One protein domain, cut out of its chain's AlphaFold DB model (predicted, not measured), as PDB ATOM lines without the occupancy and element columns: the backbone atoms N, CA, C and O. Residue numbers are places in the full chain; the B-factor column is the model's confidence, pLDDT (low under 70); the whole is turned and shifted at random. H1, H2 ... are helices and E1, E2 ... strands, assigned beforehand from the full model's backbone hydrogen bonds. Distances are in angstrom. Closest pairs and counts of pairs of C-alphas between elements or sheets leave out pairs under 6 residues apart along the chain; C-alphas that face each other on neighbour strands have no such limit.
ATOM      1  N   GLN A 188      14.953 -35.317   9.774       92.31
ATOM      2  CA  GLN A 188      13.862 -36.168   9.320       92.31
ATOM      3  C   GLN A 188      14.459 -37.352   8.561       92.31
ATOM      4  O   GLN A 188      15.307 -37.180   7.683       92.31
ATOM      5  N   ILE A 189      14.050 -38.566   8.926       92.44
ATOM      6  CA  ILE A 189      14.548 -39.794   8.307       92.44
ATOM      7  C   ILE A 189      13.448 -40.364   7.424       92.44
ATOM      8  O   ILE A 189      12.402 -40.785   7.915       92.44
ATOM      9  N   VAL A 190      13.708 -40.414   6.121       91.81
ATOM     10  CA  VAL A 190      12.844 -41.072   5.140       91.81
ATOM     11  C   VAL A 190      13.483 -42.396   4.755       91.81
ATOM     12  O   VAL A 190      14.673 -42.457   4.459       91.81
ATOM     13  N   GLN A 191      12.707 -43.472   4.763       91.19
ATOM     14  CA  GLN A 191      13.173 -44.796   4.366       91.19
ATOM     15  C   GLN A 191      12.409 -45.261   3.134       91.19
ATOM     16  O   GLN A 191      11.182 -45.309   3.155       91.19
ATOM     17  N   CYS A 192      13.137 -45.627   2.079       90.19
ATOM     18  CA  CYS A 192      12.539 -46.200   0.878       90.19
ATOM     19  C   CYS A 192      13.125 -47.577   0.548       90.19
ATOM     20  O   CYS A 192      14.346 -47.762   0.478       90.19
ATOM     21  N   THR A 193      12.230 -48.524   0.271       90.19
ATOM     22  CA  THR A 193      12.546 -49.845  -0.282       90.19
ATOM     23  C   THR A 193      11.716 -50.031  -1.546       90.19
ATOM     24  O   THR A 193      10.492 -49.943  -1.493       90.19
ATOM     25  N   GLY A 194      12.362 -50.272  -2.684       88.81
ATOM     26  CA  GLY A 194      11.673 -50.374  -3.968       88.81
ATOM     27  C   GLY A 194      12.622 -50.567  -5.144       88.81
ATOM     28  O   GLY A 194      13.789 -50.187  -5.090       88.81
ATOM     29  N   THR A 195      12.105 -51.174  -6.213       90.25
ATOM     30  CA  THR A 195      12.833 -51.441  -7.469       90.25
ATOM     31  C   THR A 195      12.232 -50.714  -8.673       90.25
ATOM     32  O   THR A 195      12.606 -51.004  -9.807       90.25
ATOM     33  N   GLY A 196      11.259 -49.827  -8.449       92.69
ATOM     34  CA  GLY A 196      10.556 -49.096  -9.497       92.69
ATOM     35  C   GLY A 196       9.560 -48.083  -8.932       92.69
ATOM     36  O   GLY A 196       9.163 -48.185  -7.770       92.69
ATOM     37  N   GLY A 197       9.133 -47.140  -9.774       94.50
ATOM     38  CA  GLY A 197       8.136 -46.119  -9.439       94.50
ATOM     39  C   GLY A 197       8.727 -44.838  -8.847       94.50
ATOM     40  O   GLY A 197       9.908 -44.533  -9.009       94.50
ATOM     41  N   SER A 198       7.878 -44.074  -8.175       93.88
ATOM     42  CA  SER A 198       8.208 -42.801  -7.542       93.88
ATOM     43  C   SER A 198       7.384 -42.626  -6.268       93.88
ATOM     44  O   SER A 198       6.396 -43.329  -6.043       93.88
ATOM     45  N   PHE A 199       7.802 -41.699  -5.414       91.50
ATOM     46  CA  PHE A 199       7.044 -41.287  -4.237       91.50
ATOM     47  C   PHE A 199       7.026 -39.765  -4.129       91.50
ATOM     48  O   PHE A 199       7.869 -39.084  -4.706       91.50
ATOM     49  N   PHE A 200       6.064 -39.227  -3.383       90.69
ATOM     50  CA  PHE A 200       5.943 -37.789  -3.167       90.69
ATOM     51  C   PHE A 200       6.409 -37.416  -1.764       90.69
ATOM     52  O   PHE A 200       6.012 -38.053  -0.788       90.69
ATOM     53  N   LEU A 201       7.206 -36.354  -1.659       88.94
ATOM     54  CA  LEU A 201       7.429 -35.663  -0.391       88.94
ATOM     55  C   LEU A 201       6.634 -34.365  -0.374       88.94
ATOM     56  O   LEU A 201       6.661 -33.605  -1.341       88.94
ATOM     57  N   PHE A 202       5.947 -34.127   0.741       85.44
ATOM     58  CA  PHE A 202       5.129 -32.944   0.967       85.44
ATOM     59  C   PHE A 202       5.765 -32.072   2.048       85.44
ATOM     60  O   PHE A 202       6.112 -32.558   3.123       85.44
ATOM     61  N   PHE A 203       5.884 -30.775   1.782       83.38
ATOM     62  CA  PHE A 203       6.322 -29.788   2.761       83.38
ATOM     63  C   PHE A 203       5.542 -28.487   2.566       83.38
ATOM     64  O   PHE A 203       5.540 -27.922   1.475       83.38
ATOM     65  N   LYS A 204       4.853 -28.022   3.620       77.50
ATOM     66  CA  LYS A 204       4.072 -26.765   3.639       77.50
ATOM     67  C   LYS A 204       3.175 -26.562   2.401       77.50
ATOM     68  O   LYS A 204       3.213 -25.511   1.765       77.50
ATOM     69  N   GLY A 205       2.393 -27.585   2.051       72.69
ATOM     70  CA  GLY A 205       1.454 -27.543   0.921       72.69
ATOM     71  C   GLY A 205       2.102 -27.644  -0.467       72.69
ATOM     72  O   GLY A 205       1.400 -27.607  -1.471       72.69
ATOM     73  N   GLN A 206       3.428 -27.790  -0.554       82.88
ATOM     74  CA  GLN A 206       4.124 -28.129  -1.794       82.88
ATOM     75  C   GLN A 206       4.476 -29.610  -1.811       82.88
ATOM     76  O   GLN A 206       4.780 -30.192  -0.771       82.88
ATOM     77  N   SER A 207       4.475 -30.207  -2.997       86.88
ATOM     78  CA  SER A 207       4.868 -31.596  -3.201       86.88
ATOM     79  C   SER A 207       5.926 -31.706  -4.278       86.88
ATOM     80  O   SER A 207       5.900 -30.950  -5.251       86.88
ATOM     81  N   VAL A 208       6.797 -32.696  -4.148       91.12
ATOM     82  CA  VAL A 208       7.726 -33.063  -5.211       91.12
ATOM     83  C   VAL A 208       7.747 -34.568  -5.402       91.12
ATOM     84  O   VAL A 208       7.748 -35.322  -4.430       91.12
ATOM     85  N   GLU A 209       7.727 -34.989  -6.661       93.38
ATOM     86  CA  GLU A 209       7.861 -36.388  -7.044       93.38
ATOM     87  C   GLU A 209       9.341 -36.777  -7.079       93.38
ATOM     88  O   GLU A 209      10.171 -36.066  -7.647       93.38
ATOM     89  N   ILE A 210       9.667 -37.916  -6.476       94.81
ATOM     90  CA  ILE A 210      11.021 -38.447  -6.376       94.81
ATOM     91  C   ILE A 210      11.032 -39.853  -6.989       94.81
ATOM     92  O   ILE A 210      10.457 -40.779  -6.410       94.81
ATOM     93  N   PRO A 211      11.678 -40.039  -8.154       96.06
ATOM     94  CA  PRO A 211      11.918 -41.360  -8.735       96.06
ATOM     95  C   PRO A 211      12.725 -42.273  -7.804       96.06
ATOM     96  O   PRO A 211      13.645 -41.811  -7.128       96.06
ATOM     97  N   PHE A 212      12.424 -43.574  -7.788       94.38
ATOM     98  CA  PHE A 212      13.054 -44.544  -6.876       94.38
ATOM     99  C   PHE A 212      14.589 -44.655  -7.013       94.38
ATOM    100  O   PHE A 212      15.280 -45.020  -6.061       94.38
ATOM    101  N   ASP A 213      15.127 -44.340  -8.190       94.62
ATOM    102  CA  ASP A 213      16.542 -44.415  -8.555       94.62
ATOM    103  C   ASP A 213      17.261 -43.054  -8.476       94.62
ATOM    104  O   ASP A 213      18.412 -42.926  -8.893       94.62
ATOM    105  N   THR A 214      16.614 -42.033  -7.901       96.31
ATOM    106  CA  THR A 214      17.194 -40.694  -7.722       96.31
ATOM    107  C   THR A 214      18.508 -40.764  -6.937       96.31
ATOM    108  O   THR A 214      18.553 -41.300  -5.830       96.31
ATOM    109  N   THR A 215      19.578 -40.192  -7.492       95.31
ATOM    110  CA  THR A 215      20.888 -40.075  -6.829       95.31
ATOM    111  C   THR A 215      20.914 -38.919  -5.828       95.31
ATOM    112  O   THR A 215      20.087 -38.013  -5.904       95.31
ATOM    113  N   LEU A 216      21.894 -38.901  -4.918       93.38
ATOM    114  CA  LEU A 216      22.021 -37.841  -3.907       93.38
ATOM    115  C   LEU A 216      22.071 -36.426  -4.516       93.38
ATOM    116  O   LEU A 216      21.288 -35.566  -4.127       93.38
ATOM    117  N   GLU A 217      22.920 -36.202  -5.525       94.12
ATOM    118  CA  GLU A 217      23.047 -34.895  -6.197       94.12
ATOM    119  C   GLU A 217      21.737 -34.473  -6.886       94.12
ATOM    120  O   GLU A 217      21.365 -33.298  -6.903       94.12
ATOM    121  N   SER A 218      21.015 -35.438  -7.458       95.06
ATOM    122  CA  SER A 218      19.727 -35.167  -8.098       95.06
ATOM    123  C   SER A 218      18.663 -34.825  -7.059       95.06
ATOM    124  O   SER A 218      17.884 -33.900  -7.275       95.06
ATOM    125  N   LEU A 219      18.655 -35.517  -5.916       94.62
ATOM    126  CA  LEU A 219      17.735 -35.248  -4.816       94.62
ATOM    127  C   LEU A 219      17.943 -33.844  -4.233       94.62
ATOM    128  O   LEU A 219      16.970 -33.124  -4.016       94.62
ATOM    129  N   GLU A 220      19.194 -33.419  -4.045       92.75
ATOM    130  CA  GLU A 220      19.511 -32.056  -3.603       92.75
ATOM    131  C   GLU A 220      18.955 -31.010  -4.578       92.75
ATOM    132  O   GLU A 220      18.290 -30.061  -4.159       92.75
ATOM    133  N   LYS A 221      19.133 -31.215  -5.891       92.62
ATOM    134  CA  LYS A 221      18.555 -30.334  -6.922       92.62
ATOM    135  C   LYS A 221      17.030 -30.326  -6.875       92.62
ATOM    136  O   LYS A 221      16.433 -29.254  -6.960       92.62
ATOM    137  N   ILE A 222      16.395 -31.483  -6.699       93.62
ATOM    138  CA  ILE A 222      14.938 -31.597  -6.566       93.62
ATOM    139  C   ILE A 222      14.444 -30.770  -5.370       93.62
ATOM    140  O   ILE A 222      13.492 -30.005  -5.512       93.62
ATOM    141  N   PHE A 223      15.115 -30.831  -4.219       92.31
ATOM    142  CA  PHE A 223      14.740 -30.045  -3.038       92.31
ATOM    143  C   PHE A 223      14.854 -28.534  -3.243       92.31
ATOM    144  O   PHE A 223      14.015 -27.800  -2.724       92.31
ATOM    145  N   THR A 224      15.774 -28.050  -4.086       89.12
ATOM    146  CA  THR A 224      15.818 -26.614  -4.431       89.12
ATOM    147  C   THR A 224      14.580 -26.116  -5.190       89.12
ATOM    148  O   THR A 224      14.331 -24.911  -5.239       89.12
ATOM    149  N   THR A 225      13.770 -27.016  -5.762       89.25
ATOM    150  CA  THR A 225      12.514 -26.646  -6.443       89.25
ATOM    151  C   THR A 225      11.372 -26.346  -5.465       89.25
ATOM    152  O   THR A 225      10.440 -25.607  -5.801       89.25
ATOM    153  N   LEU A 226      11.464 -26.844  -4.227       87.19
ATOM    154  CA  LEU A 226      10.506 -26.587  -3.157       87.19
ATOM    155  C   LEU A 226      10.825 -25.255  -2.471       87.19
ATOM    156  O   LEU A 226      11.515 -25.207  -1.460       87.19
ATOM    157  N   LYS A 227      10.283 -24.150  -2.996       83.12
ATOM    158  CA  LYS A 227      10.513 -22.787  -2.465       83.12
ATOM    159  C   LYS A 227      10.207 -22.620  -0.971       83.12
ATOM    160  O   LYS A 227      10.731 -21.706  -0.343       83.12
ATOM    161  N   SER A 228       9.301 -23.429  -0.428       81.00
ATOM    162  CA  SER A 228       8.920 -23.386   0.986       81.00
ATOM    163  C   SER A 228       9.851 -24.186   1.899       81.00
ATOM    164  O   SER A 228       9.819 -23.963   3.114       81.00
ATOM    165  N   LEU A 229      10.658 -25.096   1.338       85.56
ATOM    166  CA  LEU A 229      11.616 -25.907   2.074       85.56
ATOM    167  C   LEU A 229      12.835 -25.035   2.423       85.56
ATOM    168  O   LEU A 229      13.397 -24.389   1.534       85.56
ATOM    169  N   PRO A 230      13.246 -24.970   3.701       84.00
ATOM    170  CA  PRO A 230      14.484 -24.295   4.071       84.00
ATOM    171  C   PRO A 230      15.692 -25.036   3.485       84.00
ATOM    172  O   PRO A 230      15.569 -26.157   2.994       84.00
ATOM    173  N   VAL A 231      16.879 -24.425   3.540       85.88
ATOM    174  CA  VAL A 231      18.092 -25.141   3.130       85.88
ATOM    175  C   VAL A 231      18.267 -26.357   4.040       85.88
ATOM    176  O   VAL A 231      18.286 -26.250   5.268       85.88
ATOM    177  N   VAL A 232      18.382 -27.517   3.403       91.00
ATOM    178  CA  VAL A 232      18.595 -28.808   4.048       91.00
ATOM    179  C   VAL A 232      19.889 -29.421   3.539       91.00
ATOM    180  O   VAL A 232      20.293 -29.200   2.397       91.00
ATOM    181  N   LYS A 233      20.522 -30.225   4.384       92.38
ATOM    182  CA  LYS A 233      21.611 -31.114   4.001       92.38
ATOM    183  C   LYS A 233      21.067 -32.531   3.923       92.38
ATOM    184  O   LYS A 233      20.437 -33.009   4.863       92.38
ATOM    185  N   VAL A 234      21.308 -33.200   2.801       94.06
ATOM    186  CA  VAL A 234      20.814 -34.558   2.572       94.06
ATOM    187  C   VAL A 234      21.977 -35.534   2.607       94.06
ATOM    188  O   VAL A 234      23.033 -35.278   2.037       94.06
ATOM    189  N   THR A 235      21.797 -36.668   3.276       93.75
ATOM    190  CA  THR A 235      22.773 -37.762   3.250       93.75
ATOM    191  C   THR A 235      22.068 -39.107   3.172       93.75
ATOM    192  O   THR A 235      21.051 -39.312   3.835       93.75
ATOM    193  N   PHE A 236      22.623 -40.043   2.406       92.69
ATOM    194  CA  PHE A 236      22.204 -41.446   2.445       92.69
ATOM    195  C   PHE A 236      23.012 -42.188   3.503       92.69
ATOM    196  O   PHE A 236      24.226 -42.005   3.606       92.69
ATOM    197  N   GLY A 237      22.349 -43.022   4.297       83.62
ATOM    198  CA  GLY A 237      23.054 -43.915   5.203       83.62
ATOM    199  C   GLY A 237      23.572 -45.163   4.490       83.62
ATOM    200  O   GLY A 237      22.975 -45.679   3.546       83.62
ATOM    201  N   GLY A 238      24.693 -45.688   4.983       81.38
ATOM    202  CA  GLY A 238      25.301 -46.905   4.447       81.38
ATOM    203  C   GLY A 238      25.956 -46.693   3.080       81.38
ATOM    204  O   GLY A 238      26.687 -45.727   2.883       81.38
ATOM    205  N   THR A 239      25.746 -47.635   2.156       82.38
ATOM    206  CA  THR A 239      26.397 -47.678   0.829       82.38
ATOM    207  C   THR A 239      25.419 -47.475  -0.331       82.38
ATOM    208  O   THR A 239      25.743 -47.803  -1.472       82.38
ATOM    209  N   ALA A 240      24.200 -47.012  -0.053       85.19
ATOM    210  CA  ALA A 240      23.198 -46.788  -1.085       85.19
ATOM    211  C   ALA A 240      23.597 -45.613  -1.991       85.19
ATOM    212  O   ALA A 240      24.067 -44.580  -1.518       85.19
ATOM    213  N   THR A 241      23.395 -45.764  -3.300       89.31
ATOM    214  CA  THR A 241      23.668 -44.724  -4.309       89.31
ATOM    215  C   THR A 241      22.399 -44.027  -4.806       89.31
ATOM    216  O   THR A 241      22.489 -42.982  -5.453       89.31
ATOM    217  N   THR A 242      21.227 -44.579  -4.478       92.75
ATOM    218  CA  THR A 242      19.895 -44.111  -4.885       92.75
ATOM    219  C   THR A 242      18.941 -44.039  -3.693       92.75
ATOM    220  O   THR A 242      19.144 -44.727  -2.691       92.75
ATOM    221  N   VAL A 243      17.886 -43.224  -3.792       93.88
ATOM    222  CA  VAL A 243      16.905 -43.009  -2.709       93.88
ATOM    223  C   VAL A 243      16.229 -44.291  -2.226       93.88
ATOM    224  O   VAL A 243      16.065 -44.464  -1.023       93.88
ATOM    225  N   CYS A 244      15.883 -45.210  -3.125       92.88
ATOM    226  CA  CYS A 244      15.337 -46.516  -2.773       92.88
ATOM    227  C   CYS A 244      16.378 -47.609  -3.017       92.88
ATOM    228  O   CYS A 244      17.218 -47.507  -3.915       92.88
ATOM    229  N   SER A 245      16.309 -48.676  -2.223       87.38
ATOM    230  CA  SER A 245      17.111 -49.886  -2.418       87.38
ATOM    231  C   SER A 245      16.214 -51.125  -2.512       87.38
ATOM    232  O   SER A 245      15.080 -51.127  -2.029       87.38
ATOM    233  N   SER A 246      16.720 -52.188  -3.139       80.88
ATOM    234  CA  SER A 246      15.989 -53.441  -3.363       80.88
ATOM    235  C   SER A 246      16.020 -54.414  -2.180       80.88
ATOM    236  O   SER A 246      15.234 -55.357  -2.156       80.88
ATOM    237  N   THR A 247      16.937 -54.233  -1.222       73.94
ATOM    238  CA  THR A 247      17.268 -55.256  -0.205       73.94
ATOM    239  C   THR A 247      17.259 -54.738   1.229       73.94
ATOM    240  O   THR A 247      16.824 -55.460   2.122       73.94
ATOM    241  N   ALA A 248      17.694 -53.499   1.467       77.94
ATOM    242  CA  ALA A 248      17.655 -52.864   2.786       77.94
ATOM    243  C   ALA A 248      17.208 -51.408   2.653       77.94
ATOM    244  O   ALA A 248      17.776 -50.674   1.847       77.94
ATOM    245  N   ALA A 249      16.204 -50.983   3.422       79.88
ATOM    246  CA  ALA A 249      15.685 -49.621   3.341       79.88
ATOM    247  C   ALA A 249      16.829 -48.603   3.468       79.88
ATOM    248  O   ALA A 249      17.555 -48.622   4.462       79.88
ATOM    249  N   ASN A 250      17.011 -47.746   2.459       84.25
ATOM    250  CA  ASN A 250      18.025 -46.697   2.517       84.25
ATOM    251  C   ASN A 250      17.510 -45.582   3.443       84.25
ATOM    252  O   ASN A 250      16.467 -45.000   3.131       84.25
ATOM    253  N   PRO A 251      18.178 -45.281   4.573       90.56
ATOM    254  CA  PRO A 251      17.805 -44.148   5.401       90.56
ATOM    255  C   PRO A 251      18.334 -42.860   4.763       90.56
ATOM    256  O   PRO A 251      19.531 -42.574   4.774       90.56
ATOM    257  N   ILE A 252      17.416 -42.074   4.221       94.31
ATOM    258  CA  ILE A 252      17.656 -40.729   3.714       94.31
ATOM    259  C   ILE A 252      17.510 -39.778   4.898       94.31
ATOM    260  O   ILE A 252      16.417 -39.600   5.434       94.31
ATOM    261  N   MET A 253      18.618 -39.188   5.328       93.75
ATOM    262  CA  MET A 253      18.638 -38.190   6.392       93.75
ATOM    263  C   MET A 253      18.518 -36.804   5.772       93.75
ATOM    264  O   MET A 253      19.371 -36.406   4.980       93.75
ATOM    265  N   ILE A 254      17.459 -36.088   6.135       93.62
ATOM    266  CA  ILE A 254      17.203 -34.707   5.732       93.62
ATOM    267  C   ILE A 254      17.436 -33.839   6.966       93.62
ATOM    268  O   ILE A 254      16.603 -33.785   7.869       93.62
ATOM    269  N   GLU A 255      18.609 -33.219   7.022       91.88
ATOM    270  CA  GLU A 255      19.058 -32.362   8.115       91.88
ATOM    271  C   GLU A 255      18.672 -30.908   7.821       91.88
ATOM    272  O   GLU A 255      19.087 -30.337   6.812       91.88
ATOM    273  N   PHE A 256      17.880 -30.297   8.699       88.31
ATOM    274  CA  PHE A 256      17.468 -28.898   8.582       88.31
ATOM    275  C   PHE A 256      18.570 -28.005   9.149       88.31
ATOM    276  O   PHE A 256      18.814 -28.025  10.351       88.31
ATOM    277  N   ILE A 257      19.265 -27.250   8.288       86.00
ATOM    278  CA  ILE A 257      20.467 -26.482   8.678       86.00
ATOM    279  C   ILE A 257      20.212 -24.983   8.883       86.00
ATOM    280  O   ILE A 257      21.122 -24.239   9.244       86.00
TER     281      ILE A 257
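This is residues 188 to 257 of the 262 residues of the protein "EGF-like domain-containing protein" of Phytophthora parasitica P10297 (UniProt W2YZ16). Picture a small, incomplete barrel: the three-stranded sheet E1 E5 E4 and the hairpin E2 E3 stand round a shared middle, with the single helix H1 bridging from E3 to E4. E1 and E2 leave a gap in the ring, and the long link from E4 to E5 folds over one end. You have 70 printed residues with one named helix and five named strands, in the order E1 E2 E3 H1 E4 E5; both sheets are antiparallel and the class is mixed, helices and strands. The whole is compact, with a radius of gyration of the C-alphas of 11.4 A and spans of 33 by 24 by 18 A.

Start at E1, residues 188 to 192, an edge strand antiparallel to the inner strand E5, residues 250 to 256, at 157 degrees; look there for N 190 and O 252, 2.9 A apart and within hydrogen-bond range. A tight link brings you to E2, residues 198 to 203, which is apart from E1. E2 forms a hairpin with E3, residues 206 to 211, antiparallel at 155 degrees, with N 203 and O 206 within hydrogen-bond range at 2.8 A. Next comes H1, residues 216 to 224; its closest C-alphas to E3 are those of Ile 222 and Val 208, 7.5 A apart. H1 is on the sheet E1 E5 E4 at a height of 9.2 A, over E4, residues 232 to 236, and along the strands, at 23 degrees to E4 on the local plane. The closest C-alphas of H1 and E4 are those of Glu 220 and Val 234, 6.8 A apart. In H1 every O i to N i+4 pair is within hydrogen-bond range. E4 and E5 form a hairpin, antiparallel at 162 degrees, with N 233 and O 255 within hydrogen-bond range at 2.8 A. E3 is apart from both E4 and E5.

Find C-alpha 188 at (13.862, -36.168, 9.320), where E1 begins its 13.2 A. E2 spans 16.7 A and E3 16.9 A from first to last C-alpha. H1 runs 12.8 A from C-alpha 216 at (22.021, -37.841, -3.907). E4 covers 13.2 A, and E5, the longest strand, covers 18.8 A to C-alpha 256 at (17.468, -28.898, 8.582).

Look for the two C-alphas farthest apart at Lys 227 and Thr 247, 33.2 A from each other. The printed part has no cut. The link from E4 to E5, residues 237 to 249, is long. The mean pLDDT of the printed part is 89.2, and no printed residue is under 70.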